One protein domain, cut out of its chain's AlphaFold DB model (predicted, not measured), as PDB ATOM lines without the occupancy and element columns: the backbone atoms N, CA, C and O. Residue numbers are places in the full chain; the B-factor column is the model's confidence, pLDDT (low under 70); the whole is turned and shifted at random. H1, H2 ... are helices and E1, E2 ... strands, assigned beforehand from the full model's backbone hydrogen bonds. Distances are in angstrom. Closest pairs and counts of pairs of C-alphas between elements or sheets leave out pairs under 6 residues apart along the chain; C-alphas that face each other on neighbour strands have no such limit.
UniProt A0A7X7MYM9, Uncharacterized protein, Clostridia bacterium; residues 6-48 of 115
ATOM      1  N   SER A   6      51.434  57.884   9.916       87.19
ATOM      2  CA  SER A   6      49.987  57.700   9.744       87.19
ATOM      3  C   SER A   6      49.576  56.234   9.605       87.19
ATOM      4  O   SER A   6      48.564  55.823  10.171       87.19
ATOM      5  N   GLU A   7      50.362  55.432   8.889       88.69
ATOM      6  CA  GLU A   7      50.091  54.004   8.722       88.69
ATOM      7  C   GLU A   7      50.332  53.247  10.034       88.69
ATOM      8  O   GLU A   7      49.529  52.395  10.411       88.69
ATOM      9  N   LEU A   8      51.373  53.625  10.782       89.75
ATOM     10  CA  LEU A   8      51.617  53.073  12.111       89.75
ATOM     11  C   LEU A   8      50.456  53.378  13.065       89.75
ATOM     12  O   LEU A   8      49.969  52.479  13.740       89.75
ATOM     13  N   ILE A   9      49.973  54.624  13.095       90.25
ATOM     14  CA  ILE A   9      48.823  55.004  13.929       90.25
ATOM     15  C   ILE A   9      47.587  54.178  13.560       90.25
ATOM     16  O   ILE A   9      46.850  53.759  14.450       90.25
ATOM     17  N   LYS A  10      47.360  53.914  12.267       91.69
ATOM     18  CA  LYS A  10      46.249  53.065  11.820       91.69
ATOM     19  C   LYS A  10      46.391  51.634  12.349       91.69
ATOM     20  O   LYS A  10      45.431  51.119  12.911       91.69
ATOM     21  N   LYS A  11      47.581  51.035  12.238       90.81
ATOM     22  CA  LYS A  11      47.866  49.688  12.766       90.81
ATOM     23  C   LYS A  11      47.670  49.607  14.279       90.81
ATOM     24  O   LYS A  11      47.091  48.646  14.764       90.81
ATOM     25  N   LEU A  12      48.092  50.632  15.021       93.00
ATOM     26  CA  LEU A  12      47.895  50.680  16.472       93.00
ATOM     27  C   LEU A  12      46.412  50.777  16.852       93.00
ATOM     28  O   LEU A  12      46.001  50.125  17.800       93.00
ATOM     29  N   LYS A  13      45.601  51.537  16.104       92.44
ATOM     30  CA  LYS A  13      44.143  51.591  16.317       92.44
ATOM     31  C   LYS A  13      43.450  50.272  15.994       92.44
ATOM     32  O   LYS A  13      42.519  49.894  16.690       92.44
ATOM     33  N   GLU A  14      43.881  49.600  14.932       93.69
ATOM     34  CA  GLU A  14      43.347  48.289  14.562       93.69
ATOM     35  C   GLU A  14      43.675  47.249  15.634       93.69
ATOM     36  O   GLU A  14      42.786  46.536  16.083       93.69
ATOM     37  N   TYR A  15      44.915  47.249  16.124       91.88
ATOM     38  CA  TYR A  15      45.324  46.417  17.248       91.88
ATOM     39  C   TYR A  15      44.574  46.764  18.547       91.88
ATOM     40  O   TYR A  15      44.213  45.871  19.296       91.88
ATOM     41  N   GLU A  16      44.304  48.043  18.826       93.31
ATOM     42  CA  GLU A  16      43.498  48.440  19.992       93.31
ATOM     43  C   GLU A  16      42.051  47.934  19.898       93.31
ATOM     44  O   GLU A  16      41.466  47.561  20.910       93.31
ATOM     45  N   ALA A  17      41.480  47.907  18.691       92.69
ATOM     46  CA  ALA A  17      40.134  47.391  18.443       92.69
ATOM     47  C   ALA A  17      40.073  45.854  18.453       92.69
ATOM     48  O   ALA A  17      39.050  45.285  18.832       92.69
ATOM     49  N   PHE A  18      41.156  45.197  18.039       92.06
ATOM     50  CA  PHE A  18      41.282  43.745  17.938       92.06
ATOM     51  C   PHE A  18      42.609  43.285  18.563       92.06
ATOM     52  O   PHE A  18      43.540  42.909  17.839       92.06
ATOM     53  N   PRO A  19      42.733  43.355  19.900       90.00
ATOM     54  CA  PRO A  19      43.944  42.934  20.588       90.00
ATOM     55  C   PRO A  19      44.153  41.425  20.446       90.00
ATOM     56  O   PRO A  19      43.216  40.653  20.246       90.00
ATOM     57  N   MET A  20      45.409  41.002  20.566       88.50
ATOM     58  CA  MET A  20      45.749  39.581  20.621       88.50
ATOM     59  C   MET A  20      45.214  38.954  21.914       88.50
ATOM     60  O   MET A  20      45.191  39.613  22.952       88.50
ATOM     61  N   GLU A  21      44.852  37.670  21.859       82.81
ATOM     62  CA  GLU A  21      44.339  36.914  23.011       82.81
ATOM     63  C   GLU A  21      45.291  36.983  24.214       82.81
ATOM     64  O   GLU A  21      44.876  37.374  25.296       82.81
ATOM     65  N   ALA A  22      46.594  36.795  23.987       82.12
ATOM     66  CA  ALA A  22      47.606  36.915  25.036       82.12
ATOM     67  C   ALA A  22      47.634  38.298  25.724       82.12
ATOM     68  O   ALA A  22      47.903  38.394  26.916       82.12
ATOM     69  N   ASP A  23      47.364  39.391  25.000       86.56
ATOM     70  CA  ASP A  23      47.294  40.727  25.606       86.56
ATOM     71  C   ASP A  23      45.969  40.917  26.372       86.56
ATOM     72  O   ASP A  23      45.966  41.543  27.434       86.56
ATOM     73  N   LEU A  24      44.858  40.345  25.889       83.12
ATOM     74  CA  LEU A  24      43.577  40.332  26.609       83.12
ATOM     75  C   LEU A  24      43.685  39.596  27.948       83.12
ATOM     76  O   LEU A  24      43.215  40.116  28.959       83.12
ATOM     77  N   GLU A  25      44.345  38.438  27.969       79.62
ATOM     78  CA  GLU A  25      44.590  37.650  29.185       79.62
ATOM     79  C   GLU A  25      45.444  38.397  30.216       79.62
ATOM     80  O   GLU A  25      45.292  38.191  31.417       79.62
ATOM     81  N   LEU A  26      46.301  39.313  29.759       82.50
ATOM     82  CA  LEU A  26      47.103  40.196  30.609       82.50
ATOM     83  C   LEU A  26      46.373  41.490  30.999       82.50
ATOM     84  O   LEU A  26      46.976  42.372  31.611       82.50
ATOM     85  N   GLY A  27      45.091  41.631  30.653       86.06
ATOM     86  CA  GLY A  27      44.273  42.783  31.029       86.06
ATOM     87  C   GLY A  27      44.524  44.012  30.166       86.06
ATOM     88  O   GLY A  27      44.427  45.137  30.660       86.06
ATOM     89  N   PHE A  28      44.881  43.828  28.892       91.12
ATOM     90  CA  PHE A  28      45.131  44.933  27.969       91.12
ATOM     91  C   PHE A  28      43.994  45.957  27.976       91.12
ATOM     92  O   PHE A  28      42.821  45.631  27.810       91.12
ATOM     93  N   GLU A  29      44.367  47.223  28.148       90.88
ATOM     94  CA  GLU A  29      43.436  48.346  28.161       90.88
ATOM     95  C   GLU A  29      43.654  49.270  26.965       90.88
ATOM     96  O   GLU A  29      42.691  49.774  26.384       90.88
ATOM     97  N   ARG A  30      44.916  49.557  26.626       92.75
ATOM     98  CA  ARG A  30      45.223  50.611  25.656       92.75
ATOM     99  C   ARG A  30      46.596  50.477  25.024       92.75
ATOM    100  O   ARG A  30      47.546  50.052  25.681       92.75
ATOM    101  N   ILE A  31      46.744  50.975  23.797       94.56
ATOM    102  CA  ILE A  31      48.044  51.152  23.144       94.56
ATOM    103  C   ILE A  31      48.227  52.586  22.631       94.56
ATOM    104  O   ILE A  31      47.323  53.212  22.086       94.56
ATOM    105  N   GLN A  32      49.419  53.148  22.817       92.50
ATOM    106  CA  GLN A  32      49.710  54.535  22.451       92.50
ATOM    107  C   GLN A  32      51.078  54.674  21.797       92.50
ATOM    108  O   GLN A  32      52.082  54.191  22.318       92.50
ATOM    109  N   LEU A  33      51.129  55.411  20.687       94.12
ATOM    110  CA  LEU A  33      52.386  55.855  20.096       94.12
ATOM    111  C   LEU A  33      52.961  57.007  20.929       94.12
ATOM    112  O   LEU A  33      52.372  58.086  20.970       94.12
ATOM    113  N   ILE A  34      54.108  56.783  21.566       94.38
ATOM    114  CA  ILE A  34      54.790  57.782  22.401       94.38
ATOM    115  C   ILE A  34      55.769  58.606  21.568       94.38
ATOM    116  O   ILE A  34      55.808  59.827  21.688       94.38
ATOM    117  N   SER A  35      56.552  57.953  20.707       91.50
ATOM    118  CA  SER A  35      57.507  58.636  19.834       91.50
ATOM    119  C   SER A  35      57.683  57.904  18.512       91.50
ATOM    120  O   SER A  35      57.561  56.679  18.439       91.50
ATOM    121  N   PHE A  36      57.965  58.680  17.473       91.69
ATOM    122  CA  PHE A  36      58.223  58.209  16.125       91.69
ATOM    123  C   PHE A  36      59.379  59.025  15.548       91.69
ATOM    124  O   PHE A  36      59.233  60.229  15.336       91.69
ATOM    125  N   SER A  37      60.507  58.372  15.299       88.62
ATOM    126  CA  SER A  37      61.625  58.905  14.525       88.62
ATOM    127  C   SER A  37      62.088  57.868  13.504       88.62
ATOM    128  O   SER A  37      61.690  56.704  13.561       88.62
ATOM    129  N   GLU A  38      62.938  58.286  12.569       82.94
ATOM    130  CA  GLU A  38      63.521  57.392  11.560       82.94
ATOM    131  C   GLU A  38      64.382  56.282  12.187       82.94
ATOM    132  O   GLU A  38      64.500  55.197  11.625       82.94
ATOM    133  N   GLU A  39      64.929  56.531  13.379       87.06
ATOM    134  CA  GLU A  39      65.762  55.577  14.114       87.06
ATOM    135  C   GLU A  39      64.961  54.674  15.061       87.06
ATOM    136  O   GLU A  39      65.351  53.530  15.294       87.06
ATOM    137  N   LYS A  40      63.864  55.171  15.657       87.44
ATOM    138  CA  LYS A  40      63.117  54.421  16.675       87.44
ATOM    139  C   LYS A  40      61.643  54.791  16.771       87.44
ATOM    140  O   LYS A  40      61.234  55.945  16.664       87.44
ATOM    141  N   ILE A  41      60.851  53.781  17.104       91.69
ATOM    142  CA  ILE A  41      59.431  53.901  17.414       91.69
ATOM    143  C   ILE A  41      59.237  53.430  18.852       91.69
ATOM    144  O   ILE A  41      59.672  52.338  19.210       91.69
ATOM    145  N   ILE A  42      58.581  54.249  19.676       92.88
ATOM    146  CA  ILE A  42      58.260  53.909  21.067       92.88
ATOM    147  C   ILE A  42      56.747  53.826  21.205       92.88
ATOM    148  O   ILE A  42      56.039  54.805  20.957       92.88
ATOM    149  N   VAL A  43      56.262  52.669  21.643       94.00
ATOM    150  CA  VAL A  43      54.847  52.401  21.900       94.00
ATOM    151  C   VAL A  43      54.684  52.003  23.360       94.00
ATOM    152  O   VAL A  43      55.484  51.237  23.889       94.00
ATOM    153  N   ARG A  44      53.645  52.522  24.013       94.00
ATOM    154  CA  ARG A  44      53.253  52.125  25.364       94.00
ATOM    155  C   ARG A  44      51.969  51.317  25.292       94.00
ATOM    156  O   ARG A  44      50.967  51.825  24.793       94.00
ATOM    157  N   LYS A  45      52.001  50.101  25.827       93.31
ATOM    158  CA  LYS A  45      50.805  49.331  26.164       93.31
ATOM    159  C   LYS A  45      50.462  49.571  27.634       93.31
ATOM    160  O   LYS A  45      51.362  49.632  28.470       93.31
ATOM    161  N   SER A  46      49.185  49.743  27.927       91.31
ATOM    162  CA  SER A  46      48.645  49.863  29.277       91.31
ATOM    163  C   SER A  46      47.773  48.650  29.551       91.31
ATOM    164  O   SER A  46      46.929  48.304  28.727       91.31
ATOM    165  N   PHE A  47      47.991  48.033  30.705       89.31
ATOM    166  CA  PHE A  47      47.264  46.863  31.174       89.31
ATOM    167  C   PHE A  47      46.602  47.220  32.497       89.31
ATOM    168  O   PHE A  47      47.214  47.880  33.343       89.31
ATOM    169  N   ARG A  48      45.353  46.799  32.674       82.88
ATOM    170  CA  ARG A  48      44.773  46.697  34.005       82.88
ATOM    171  C   ARG A  48      45.492  45.571  34.732       82.88
ATOM    172  O   ARG A  48      45.772  44.555  34.100       82.88
TER     173      ARG A  48
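This is residues 6 to 48 of the 115 residues of an uncharacterized protein of Clostridia bacterium (UniProt A0A7X7MYM9). A long two-stranded hairpin, E1 and E2, has one helix, H1, running lengthwise beside it, nearest to E1 and in the opposite direction to that strand. The short helix H2 lies at the end where the chain turns from H1 into the hairpin, at the far end from the hairpin's own turn, residues 37 to 40. The printed part has 43 residues, with two named helices and two named strands in the order H1, H2, E1, E2; the sheet has the order E1 - E2, antiparallel, and the class is mixed, helices and strands. The whole is only just compact, close to loose, with a radius of gyration of the C-alphas of 11.0 A, and its C-alphas span 33 by 16 by 12 A, only just a rod.

H1 is residues 6 to 17, 16.7 A from first to last C-alpha, and begins at C-alpha 6 at (49.987, 57.700, 9.744). After residues 18 to 20 comes H2, residues 21 to 25. Its last C-alpha, that of Glu 25, is at (44.590, 37.650, 29.185). E1, residues 28 to 36, is 22.1 A long. E2, residues 41 to 47, is 19.7 A long and ends at C-alpha 47 at (47.264, 46.863, 31.174).

E1 and E2 form a hairpin of antiparallel neighbour strands, with 162 degrees between their N-to-C directions. The C-alphas of Ile 31 and Lys 45 face each other at 4.5 A. N 32 and O 44 are within hydrogen-bond range at 2.8 A, and N 44 and O 32 also at 2.8 A. H1 and E1 have 7 pairs of C-alphas within 8 A, the closest being those of Glu 16 and Ile 31, 6.2 A apart. H1 and E2 are apart. H1 and H2 are apart too, although they follow each other in the chain. H2 and E2 are near each other, with 5 pairs of C-alphas within 10 A. In H1 and H2 every O i to N i+4 pair is within hydrogen-bond range.

The two C-alphas farthest apart are those of Glu 25 and Glu 38, 32.5 A. The first and last printed C-alphas, those of Ser 6 and Arg 48, are 27.1 A apart. The printed part has no cut. The links H1 to H2, H2 to E1 and E1 to E2 are tight, with 3, 2 and 4 residues between their elements. The mean pLDDT of the printed part is 89.7, and no printed residue is under 70.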